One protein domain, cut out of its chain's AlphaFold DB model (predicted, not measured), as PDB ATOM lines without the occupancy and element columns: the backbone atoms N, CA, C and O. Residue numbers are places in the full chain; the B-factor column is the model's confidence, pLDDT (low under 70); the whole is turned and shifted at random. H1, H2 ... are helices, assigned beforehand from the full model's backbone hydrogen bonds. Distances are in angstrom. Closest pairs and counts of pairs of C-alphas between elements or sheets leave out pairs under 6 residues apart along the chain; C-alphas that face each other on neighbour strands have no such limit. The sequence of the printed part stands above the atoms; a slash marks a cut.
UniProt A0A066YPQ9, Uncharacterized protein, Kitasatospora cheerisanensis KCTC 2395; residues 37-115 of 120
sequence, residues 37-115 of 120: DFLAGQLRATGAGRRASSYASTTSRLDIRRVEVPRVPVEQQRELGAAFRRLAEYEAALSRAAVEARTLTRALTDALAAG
ATOM      1  N   ASP A  37     -16.553  27.789 -19.872       95.44
ATOM      2  CA  ASP A  37     -16.960  28.696 -20.949       95.44
ATOM      3  C   ASP A  37     -15.778  29.567 -21.402       95.44
ATOM      4  O   ASP A  37     -15.592  29.784 -22.605       95.44
ATOM      5  N   PHE A  38     -14.926  29.984 -20.460       95.56
ATOM      6  CA  PHE A  38     -13.651  30.642 -20.733       95.56
ATOM      7  C   PHE A  38     -12.727  29.754 -21.568       95.56
ATOM      8  O   PHE A  38     -12.271  30.171 -22.636       95.56
ATOM      9  N   LEU A  39     -12.500  28.505 -21.140       93.31
ATOM     10  CA  LEU A  39     -11.671  27.551 -21.882       93.31
ATOM     11  C   LEU A  39     -12.209  27.330 -23.302       93.31
ATOM     12  O   LEU A  39     -11.446  27.353 -24.272       93.31
ATOM     13  N   ALA A  40     -13.525  27.151 -23.445       92.19
ATOM     14  CA  ALA A  40     -14.157  26.994 -24.749       92.19
ATOM     15  C   ALA A  40     -13.953  28.236 -25.637       92.19
ATOM     16  O   ALA A  40     -13.627  28.093 -26.817       92.19
ATOM     17  N   GLY A  41     -14.080  29.442 -25.076       92.00
ATOM     18  CA  GLY A  41     -13.788  30.704 -25.760       92.00
ATOM     19  C   GLY A  41     -12.348  30.797 -26.266       92.00
ATOM     20  O   GLY A  41     -12.127  31.048 -27.452       92.00
ATOM     21  N   GLN A  42     -11.369  30.491 -25.411       91.06
ATOM     22  CA  GLN A  42      -9.945  30.521 -25.766       91.06
ATOM     23  C   GLN A  42      -9.592  29.511 -26.871       91.06
ATOM     24  O   GLN A  42      -8.870  29.828 -27.824       91.06
ATOM     25  N   LEU A  43     -10.141  28.298 -26.796       87.56
ATOM     26  CA  LEU A  43      -9.957  27.271 -27.823       87.56
ATOM     27  C   LEU A  43     -10.586  27.679 -29.169       87.56
ATOM     28  O   LEU A  43     -10.010  27.418 -30.228       87.56
ATOM     29  N   ARG A  44     -11.745  28.354 -29.152       85.25
ATOM     30  CA  ARG A  44     -12.363  28.910 -30.369       85.25
ATOM     31  C   ARG A  44     -11.514  30.028 -30.975       85.25
ATOM     32  O   ARG A  44     -11.250  29.985 -32.175       85.25
ATOM     33  N   ALA A  45     -11.045  30.974 -30.162       82.62
ATOM     34  CA  ALA A  45     -10.240  32.109 -30.616       82.62
ATOM     35  C   ALA A  45      -8.915  31.661 -31.261       82.62
ATOM     36  O   ALA A  45      -8.570  32.096 -32.361       82.62
ATOM     37  N   THR A  46      -8.208  30.717 -30.633       74.12
ATOM     38  CA  THR A  46      -6.955  30.159 -31.173       74.12
ATOM     39  C   THR A  46      -7.175  29.353 -32.455       74.12
ATOM     40  O   THR A  46      -6.391  29.454 -33.400       74.12
ATOM     41  N   GLY A  47      -8.269  28.587 -32.538       68.38
ATOM     42  CA  GLY A  47      -8.668  27.894 -33.762       68.38
ATOM     43  C   GLY A  47      -9.091  28.835 -34.900       68.38
ATOM     44  O   GLY A  47      -8.871  28.512 -36.067       68.38
ATOM     45  N   ALA A  48      -9.697  29.984 -34.592       56.88
ATOM     46  CA  ALA A  48     -10.089  30.997 -35.574       56.88
ATOM     47  C   ALA A  48      -8.879  31.779 -36.120       56.88
ATOM     48  O   ALA A  48      -8.741  31.912 -37.336       56.88
ATOM     49  N   GLY A  49      -7.957  32.207 -35.250       54.34
ATOM     50  CA  GLY A  49      -6.753  32.950 -35.650       54.34
ATOM     51  C   GLY A  49      -5.841  32.169 -36.604       54.34
ATOM     52  O   GLY A  49      -5.375  32.715 -37.603       54.34
ATOM     53  N   ARG A  50      -5.657  30.858 -36.377       56.22
ATOM     54  CA  ARG A  50      -4.894  30.015 -37.317       56.22
ATOM     55  C   ARG A  50      -5.586  29.867 -38.673       56.22
ATOM     56  O   ARG A  50      -4.899  29.875 -39.685       56.22
ATOM     57  N   ARG A  51      -6.922  29.767 -38.707       54.22
ATOM     58  CA  ARG A  51      -7.702  29.663 -39.956       54.22
ATOM     59  C   ARG A  51      -7.622  30.934 -40.799       54.22
ATOM     60  O   ARG A  51      -7.458  30.834 -42.006       54.22
ATOM     61  N   ALA A  52      -7.688  32.106 -40.169       50.88
ATOM     62  CA  ALA A  52      -7.542  33.383 -40.866       50.88
ATOM     63  C   ALA A  52      -6.126  33.575 -41.446       50.88
ATOM     64  O   ALA A  52      -5.971  34.153 -42.516       50.88
ATOM     65  N   SER A  53      -5.099  33.051 -40.765       52.59
ATOM     66  CA  SER A  53      -3.702  33.120 -41.214       52.59
ATOM     67  C   SER A  53      -3.342  32.096 -42.299       52.59
ATOM     68  O   SER A  53      -2.361  32.302 -43.011       52.59
ATOM     69  N   SER A  54      -4.079  30.990 -42.425       49.50
ATOM     70  CA  SER A  54      -3.786  29.930 -43.391       49.50
ATOM     71  C   SER A  54      -4.933  29.763 -44.389       49.50
ATOM     72  O   SER A  54      -5.847  28.971 -44.172       49.50
ATOM     73  N   TYR A  55      -4.830  30.409 -45.552       49.53
ATOM     74  CA  TYR A  55      -5.627  30.068 -46.744       49.53
ATOM     75  C   TYR A  55      -5.305  28.664 -47.319       49.53
ATOM     76  O   TYR A  55      -5.773  28.305 -48.395       49.53
ATOM     77  N   ALA A  56      -4.518  27.840 -46.614       42.75
ATOM     78  CA  ALA A  56      -4.124  26.499 -47.019       42.75
ATOM     79  C   ALA A  56      -4.359  25.489 -45.878       42.75
ATOM     80  O   ALA A  56      -3.827  25.633 -44.783       42.75
ATOM     81  N   SER A  57      -5.105  24.426 -46.193       43.94
ATOM     82  CA  SER A  57      -5.419  23.234 -45.381       43.94
ATOM     83  C   SER A  57      -6.534  23.357 -44.329       43.94
ATOM     84  O   SER A  57      -6.325  23.678 -43.162       43.94
ATOM     85  N   THR A  58      -7.718  22.890 -44.733       45.06
ATOM     86  CA  THR A  58      -8.941  22.560 -43.966       45.06
ATOM     87  C   THR A  58      -8.765  21.492 -42.869       45.06
ATOM     88  O   THR A  58      -9.726  20.868 -42.426       45.06
ATOM     89  N   THR A  59      -7.543  21.241 -42.391       49.47
ATOM     90  CA  THR A  59      -7.285  20.218 -41.368       49.47
ATOM     91  C   THR A  59      -6.135  20.593 -40.431       49.47
ATOM     92  O   THR A  59      -5.293  19.774 -40.074       49.47
ATOM     93  N   SER A  60      -6.077  21.848 -39.968       49.94
ATOM     94  CA  SER A  60      -5.216  22.140 -38.813       49.94
ATOM     95  C   SER A  60      -5.852  21.527 -37.559       49.94
ATOM     96  O   SER A  60      -6.679  22.136 -36.879       49.94
ATOM     97  N   ARG A  61      -5.507  20.260 -37.291       56.28
ATOM     98  CA  ARG A  61      -5.818  19.568 -36.037       56.28
ATOM     99  C   ARG A  61      -5.434  20.507 -34.900       56.28
ATOM    100  O   ARG A  61      -4.273  20.894 -34.780       56.28
ATOM    101  N   LEU A  62      -6.416  20.938 -34.117       59.25
ATOM    102  CA  LEU A  62      -6.150  21.725 -32.928       59.25
ATOM    103  C   LEU A  62      -5.504  20.771 -31.925       59.25
ATOM    104  O   LEU A  62      -6.184  19.931 -31.343       59.25
ATOM    105  N   ASP A  63      -4.180  20.839 -31.799       66.56
ATOM    106  CA  ASP A  63      -3.479  20.119 -30.745       66.56
ATOM    107  C   ASP A  63      -3.831  20.791 -29.422       66.56
ATOM    108  O   ASP A  63      -3.236  21.793 -29.031       66.56
ATOM    109  N   ILE A  64      -4.862  20.257 -28.766       64.75
ATOM    110  CA  ILE A  64      -5.410  20.785 -27.514       64.75
ATOM    111  C   ILE A  64      -4.309  20.920 -26.456       64.75
ATOM    112  O   ILE A  64      -4.357  21.841 -25.647       64.75
ATOM    113  N   ARG A  65      -3.284  20.054 -26.487       67.56
ATOM    114  CA  ARG A  65      -2.168  20.089 -25.530       67.56
ATOM    115  C   ARG A  65      -1.231  21.275 -25.738       67.56
ATOM    116  O   ARG A  65      -0.477  21.604 -24.832       67.56
ATOM    117  N   ARG A  66      -1.254  21.889 -26.921       68.44
ATOM    118  CA  ARG A  66      -0.402  23.028 -27.290       68.44
ATOM    119  C   ARG A  66      -1.149  24.355 -27.276       68.44
ATOM    120  O   ARG A  66      -0.576  25.366 -27.670       68.44
ATOM    121  N   VAL A  67      -2.420  24.365 -26.873       73.88
ATOM    122  CA  VAL A  67      -3.156  25.617 -26.730       73.88
ATOM    123  C   VAL A  67      -2.720  26.304 -25.446       73.88
ATOM    124  O   VAL A  67      -2.943  25.802 -24.348       73.88
ATOM    125  N   GLU A  68      -2.115  27.473 -25.603       79.38
ATOM    126  CA  GLU A  68      -1.793  28.352 -24.490       79.38
ATOM    127  C   GLU A  68      -3.066  29.057 -24.016       79.38
ATOM    128  O   GLU A  68      -3.741  29.760 -24.773       79.38
ATOM    129  N   VAL A  69      -3.413  28.839 -22.749       85.31
ATOM    130  CA  VAL A  69      -4.563  29.468 -22.097       85.31
ATOM    131  C   VAL A  69      -4.038  30.510 -21.104       85.31
ATOM    132  O   VAL A  69      -3.210  30.160 -20.257       85.31
ATOM    133  N   PRO A  70      -4.489  31.777 -21.174       87.88
ATOM    134  CA  PRO A  70      -4.090  32.813 -20.230       87.88
ATOM    135  C   PRO A  70      -4.378  32.411 -18.782       87.88
ATOM    136  O   PRO A  70      -5.470  31.941 -18.459       87.88
ATOM    137  N   ARG A  71      -3.401  32.634 -17.898       89.25
ATOM    138  CA  ARG A  71      -3.523  32.364 -16.460       89.25
ATOM    139  C   ARG A  71      -4.041  33.606 -15.741       89.25
ATOM    140  O   ARG A  71      -3.256  34.390 -15.217       89.25
ATOM    141  N   VAL A  72      -5.357  33.778 -15.743       94.44
ATOM    142  CA  VAL A  72      -6.053  34.837 -14.993       94.44
ATOM    143  C   VAL A  72      -6.813  34.244 -13.794       94.44
ATOM    144  O   VAL A  72      -7.123  33.047 -13.827       94.44
ATOM    145  N   PRO A  73      -7.100  35.021 -12.730       95.88
ATOM    146  CA  PRO A  73      -7.882  34.550 -11.581       95.88
ATOM    147  C   PRO A  73      -9.245  33.983 -11.990       95.88
ATOM    148  O   PRO A  73      -9.838  34.446 -12.966       95.88
ATOM    149  N   VAL A  74      -9.757  32.988 -11.256       95.12
ATOM    150  CA  VAL A  74     -10.973  32.247 -11.646       95.12
ATOM    151  C   VAL A  74     -12.211  33.148 -11.727       95.12
ATOM    152  O   VAL A  74     -13.070  32.944 -12.579       95.12
ATOM    153  N   GLU A  75     -12.284  34.194 -10.909       96.44
ATOM    154  CA  GLU A  75     -13.348  35.202 -10.946       96.44
ATOM    155  C   GLU A  75     -13.355  35.941 -12.289       96.44
ATOM    156  O   GLU A  75     -14.394  36.046 -12.937       96.44
ATOM    157  N   GLN A  76     -12.177  36.353 -12.764       97.19
ATOM    158  CA  GLN A  76     -12.030  36.995 -14.066       97.19
ATOM    159  C   GLN A  76     -12.311  36.020 -15.217       97.19
ATOM    160  O   GLN A  76     -12.903  36.402 -16.229       97.19
ATOM    161  N   GLN A  77     -11.936  34.745 -15.064       97.50
ATOM    162  CA  GLN A  77     -12.308  33.720 -16.039       97.50
ATOM    163  C   GLN A  77     -13.828  33.589 -16.154       97.50
ATOM    164  O   GLN A  77     -14.324  33.508 -17.268       97.50
ATOM    165  N   ARG A  78     -14.577  33.620 -15.043       96.81
ATOM    166  CA  ARG A  78     -16.049  33.527 -15.056       96.81
ATOM    167  C   ARG A  78     -16.704  34.706 -15.774       96.81
ATOM    168  O   ARG A  78     -17.655  34.504 -16.528       96.81
ATOM    169  N   GLU A  79     -16.195  35.922 -15.586       97.75
ATOM    170  CA  GLU A  79     -16.689  37.110 -16.297       97.75
ATOM    171  C   GLU A  79     -16.475  36.990 -17.813       97.75
ATOM    172  O   GLU A  79     -17.408  37.167 -18.603       97.75
ATOM    173  N   LEU A  80     -15.261  36.610 -18.223       97.12
ATOM    174  CA  LEU A  80     -14.924  36.381 -19.630       97.12
ATOM    175  C   LEU A  80     -15.689  35.185 -20.212       97.12
ATOM    176  O   LEU A  80     -16.176  35.250 -21.339       97.12
ATOM    177  N   GLY A  81     -15.837  34.109 -19.443       96.19
ATOM    178  CA  GLY A  81     -16.595  32.917 -19.801       96.19
ATOM    179  C   GLY A  81     -18.061  33.242 -20.064       96.19
ATOM    180  O   GLY A  81     -18.595  32.877 -21.110       96.19
ATOM    181  N   ALA A  82     -18.693  34.038 -19.197       97.00
ATOM    182  CA  ALA A  82     -20.057  34.511 -19.413       97.00
ATOM    183  C   ALA A  82     -20.195  35.317 -20.718       97.00
ATOM    184  O   ALA A  82     -21.174  35.139 -21.450       97.00
ATOM    185  N   ALA A  83     -19.214  36.164 -21.045       97.00
ATOM    186  CA  ALA A  83     -19.194  36.895 -22.312       97.00
ATOM    187  C   ALA A  83     -19.024  35.952 -23.519       97.00
ATOM    188  O   ALA A  83     -19.798  36.025 -24.477       97.00
ATOM    189  N   PHE A  84     -18.074  35.015 -23.459       95.06
ATOM    190  CA  PHE A  84     -17.865  34.017 -24.510       95.06
ATOM    191  C   PHE A  84     -19.079  33.120 -24.731       95.06
ATOM    192  O   PHE A  84     -19.358  32.752 -25.875       95.06
ATOM    193  N   ARG A  85     -19.803  32.768 -23.666       93.56
ATOM    194  CA  ARG A  85     -21.044  32.000 -23.762       93.56
ATOM    195  C   ARG A  85     -22.113  32.777 -24.523       93.56
ATOM    196  O   ARG A  85     -22.666  32.239 -25.477       93.56
ATOM    197  N   ARG A  86     -22.346  34.048 -24.174       95.12
ATOM    198  CA  ARG A  86     -23.318  34.909 -24.877       95.12
ATOM    199  C   ARG A  86     -23.001  35.038 -26.367       95.12
ATOM    200  O   ARG A  86     -23.906  34.967 -27.192       95.12
ATOM    201  N   LEU A  87     -21.721  35.182 -26.717       93.25
ATOM    202  CA  LEU A  87     -21.288  35.219 -28.117       93.25
ATOM    203  C   LEU A  87     -21.579  33.897 -28.841       93.25
ATOM    204  O   LEU A  87     -22.142  33.911 -29.932       93.25
ATOM    205  N   ALA A  88     -21.265  32.758 -28.221       88.56
ATOM    206  CA  ALA A  88     -21.538  31.447 -28.807       88.56
ATOM    207  C   ALA A  88     -23.046  31.182 -28.984       88.56
ATOM    208  O   ALA A  88     -23.467  30.625 -29.998       88.56
ATOM    209  N   GLU A  89     -23.874  31.598 -28.023       90.56
ATOM    210  CA  GLU A  89     -25.336  31.510 -28.113       90.56
ATOM    211  C   GLU A  89     -25.885  32.363 -29.262       90.56
ATOM    212  O   GLU A  89     -26.744  31.903 -30.022       90.56
ATOM    213  N   TYR A  90     -25.355  33.579 -29.422       92.44
ATOM    214  CA  TYR A  90     -25.720  34.484 -30.506       92.44
ATOM    215  C   TYR A  90     -25.338  33.922 -31.882       92.44
ATOM    216  O   TYR A  90     -26.183  33.845 -32.774       92.44
ATOM    217  N   GLU A  91     -24.105  33.438 -32.048       89.44
ATOM    218  CA  GLU A  91     -23.659  32.782 -33.284       89.44
ATOM    219  C   GLU A  91     -24.512  31.550 -33.620       89.44
ATOM    220  O   GLU A  91     -24.900  31.345 -34.774       89.44
ATOM    221  N   ALA A  92     -24.868  30.748 -32.612       87.31
ATOM    222  CA  ALA A  92     -25.751  29.603 -32.802       87.31
ATOM    223  C   ALA A  92     -27.155  30.031 -33.263       87.31
ATOM    224  O   ALA A  92     -27.747  29.361 -34.112       87.31
ATOM    225  N   ALA A  93     -27.689  31.137 -32.735       92.44
ATOM    226  CA  ALA A  93     -28.970  31.693 -33.170       92.44
ATOM    227  C   ALA A  93     -28.920  32.186 -34.621       92.44
ATOM    228  O   ALA A  93     -29.796  31.831 -35.411       92.44
ATOM    229  N   LEU A  94     -27.864  32.912 -35.000       94.25
ATOM    230  CA  LEU A  94     -27.656  33.355 -36.381       94.25
ATOM    231  C   LEU A  94     -27.530  32.180 -37.354       94.25
ATOM    232  O   LEU A  94     -28.116  32.203 -38.435       94.25
ATOM    233  N   SER A  95     -26.803  31.129 -36.970       90.38
ATOM    234  CA  SER A  95     -26.655  29.928 -37.795       90.38
ATOM    235  C   SER A  95     -28.002  29.241 -38.054       90.38
ATOM    236  O   SER A  95     -28.294  28.879 -39.197       90.38
ATOM    237  N   ARG A  96     -28.859  29.128 -37.026       93.31
ATOM    238  CA  ARG A  96     -30.228  28.600 -37.175       93.31
ATOM    239  C   ARG A  96     -31.069  29.469 -38.107       93.31
ATOM    240  O   ARG A  96     -31.606  28.947 -39.081       93.31
ATOM    241  N   ALA A  97     -31.085  30.783 -37.884       96.44
ATOM    242  CA  ALA A  97     -31.811  31.721 -38.738       96.44
ATOM    243  C   ALA A  97     -31.348  31.643 -40.204       96.44
ATOM    244  O   ALA A  97     -32.161  31.658 -41.123       96.44
ATOM    245  N   ALA A  98     -30.044  31.479 -40.448       96.19
ATOM    246  CA  ALA A  98     -29.508  31.322 -41.796       96.19
ATOM    247  C   ALA A  98     -29.938  30.003 -42.464       96.19
ATOM    248  O   ALA A  98     -30.147  29.969 -43.677       96.19
ATOM    249  N   VAL A  99     -30.058  28.905 -41.705       96.12
ATOM    250  CA  VAL A  99     -30.614  27.638 -42.216       96.12
ATOM    251  C   VAL A  99     -32.077  27.826 -42.612       96.12
ATOM    252  O   VAL A  99     -32.454  27.438 -43.715       96.12
ATOM    253  N   GLU A 100     -32.875  28.451 -41.751       97.81
ATOM    254  CA  GLU A 100     -34.294  28.718 -42.004       97.81
ATOM    255  C   GLU A 100     -34.490  29.627 -43.219       97.81
ATOM    256  O   GLU A 100     -35.271  29.297 -44.111       97.81
ATOM    257  N   ALA A 101     -33.711  30.707 -43.321       97.56
ATOM    258  CA  ALA A 101     -33.731  31.608 -44.468       97.56
ATOM    259  C   ALA A 101     -33.405  30.874 -45.777       97.56
ATOM    260  O   ALA A 101     -34.102  31.050 -46.771       97.56
ATOM    261  N   ARG A 102     -32.389  29.997 -45.786       97.75
ATOM    262  CA  ARG A 102     -32.070  29.183 -46.973       97.75
ATOM    263  C   ARG A 102     -33.216  28.252 -47.357       97.75
ATOM    264  O   ARG A 102     -33.509  28.120 -48.543       97.75
ATOM    265  N   THR A 103     -33.851  27.616 -46.374       97.81
ATOM    266  CA  THR A 103     -35.020  26.758 -46.606       97.81
ATOM    267  C   THR A 103     -36.168  27.556 -47.219       97.81
ATOM    268  O   THR A 103     -36.734  27.125 -48.223       97.81
ATOM    269  N   LEU A 104     -36.462  28.740 -46.675       96.88
ATOM    270  CA  LEU A 104     -37.506  29.629 -47.182       96.88
ATOM    271  C   LEU A 104     -37.219  30.089 -48.616       96.88
ATOM    272  O   LEU A 104     -38.070  29.941 -49.488       96.88
ATOM    273  N   THR A 105     -36.015  30.598 -48.886       97.38
ATOM    274  CA  THR A 105     -35.635  31.067 -50.228       97.38
ATOM    275  C   THR A 105     -35.723  29.947 -51.260       97.38
ATOM    276  O   THR A 105     -36.180  30.177 -52.380       97.38
ATOM    277  N   ARG A 106     -35.327  28.723 -50.887       97.31
ATOM    278  CA  ARG A 106     -35.457  27.561 -51.768       97.31
ATOM    279  C   ARG A 106     -36.921  27.230 -52.049       97.31
ATOM    280  O   ARG A 106     -37.280  27.097 -53.210       97.31
ATOM    281  N   ALA A 107     -37.766  27.188 -51.020       96.44
ATOM    282  CA  ALA A 107     -39.195  26.931 -51.187       96.44
ATOM    283  C   ALA A 107     -39.882  27.982 -52.078       96.44
ATOM    284  O   ALA A 107     -40.688  27.630 -52.933       96.44
ATOM    285  N   LEU A 108     -39.531  29.264 -51.925       96.50
ATOM    286  CA  LEU A 108     -40.048  30.338 -52.779       96.50
ATOM    287  C   LEU A 108     -39.565  30.207 -54.225       96.50
ATOM    288  O   LEU A 108     -40.346  30.395 -55.153       96.50
ATOM    289  N   THR A 109     -38.295  29.847 -54.419       96.19
ATOM    290  CA  THR A 109     -37.737  29.588 -55.754       96.19
ATOM    291  C   THR A 109     -38.485  28.449 -56.443       96.19
ATOM    292  O   THR A 109     -38.900  28.598 -57.592       96.19
ATOM    293  N   ASP A 110     -38.710  27.346 -55.729       96.31
ATOM    294  CA  ASP A 110     -39.436  26.186 -56.246       96.31
ATOM    295  C   ASP A 110     -40.899  26.548 -56.567       96.31
ATOM    296  O   ASP A 110     -41.417  26.171 -57.620       96.31
ATOM    297  N   ALA A 111     -41.557  27.342 -55.714       96.00
ATOM    298  CA  ALA A 111     -42.935  27.782 -55.924       96.00
ATOM    299  C   ALA A 111     -43.096  28.685 -57.160       96.00
ATOM    300  O   ALA A 111     -44.054  28.509 -57.921       96.00
ATOM    301  N   LEU A 112     -42.156  29.615 -57.372       96.19
ATOM    302  CA  LEU A 112     -42.097  30.472 -58.561       96.19
ATOM    303  C   LEU A 112     -41.839  29.643 -59.825       96.19
ATOM    304  O   LEU A 112     -42.539  29.810 -60.820       96.19
ATOM    305  N   ALA A 113     -40.879  28.712 -59.783       94.69
ATOM    306  CA  ALA A 113     -40.565  27.839 -60.913       94.69
ATOM    307  C   ALA A 113     -41.741  26.921 -61.292       94.69
ATOM    308  O   ALA A 113     -41.966  26.659 -62.472       94.69
ATOM    309  N   ALA A 114     -42.515  26.466 -60.303       95.81
ATOM    310  CA  ALA A 114     -43.722  25.671 -60.510       95.81
ATOM    311  C   ALA A 114     -44.948  26.503 -60.946       95.81
ATOM    312  O   ALA A 114     -46.004  25.929 -61.203       95.81
ATOM    313  N   GLY A 115     -44.848  27.839 -60.991       94.19
ATOM    314  CA  GLY A 115     -45.973  28.735 -61.296       94.19
ATOM    315  C   GLY A 115     -47.059  28.768 -60.213       94.19
ATOM    316  O   GLY A 115     -48.161  29.254 -60.451       94.19
TER     317      GLY A 115
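Overview. This is residues 37 to 115 of the 120 residues of an uncharacterized protein of Kitasatospora cheerisanensis KCTC 2395 (UniProt A0A066YPQ9). A shorter helix, H1, meets the long helix H2 near one end of H2 and slants away, making a lopsided V; residues 54 to 73 loop back from the far end of H1 to the start of H2. The greater part of H2, from residue 89 on, sticks out as a long arm. The 79 printed residues hold two named helices, H1 then H2, and no named strand: all helix. The whole is extended, radius of gyration of the C-alphas 18.8 A, and flat, spanning 62 by 33 by 16 A.

Along the chain. H1, residues 37 to 53, begins at C-alpha 37 (-16.960, 28.696, -20.949) and is 24.6 A long. H2, residues 74 to 113, is 57.6 A long and ends at C-alpha 113 (-40.565, 27.839, -60.913).

Arrangement. H1, with residues 37 to 41 alone, touches residues 77 to 85 of H2; the closest C-alphas, of Phe 38 and Gly 81, are 3.8 A apart. They run the same way at a steep tilt of 59 degrees. Every O i to N i+4 pair is within hydrogen-bond range in H2, and 12 of 13 in H1.

Size, cuts and confidence. The C-alphas farthest apart, of Pro 73 and Gly 115, are 62.9 A apart. The printed part has no cut. The link is long, 20 residues. Residues 47 to 66 have pLDDT under 70.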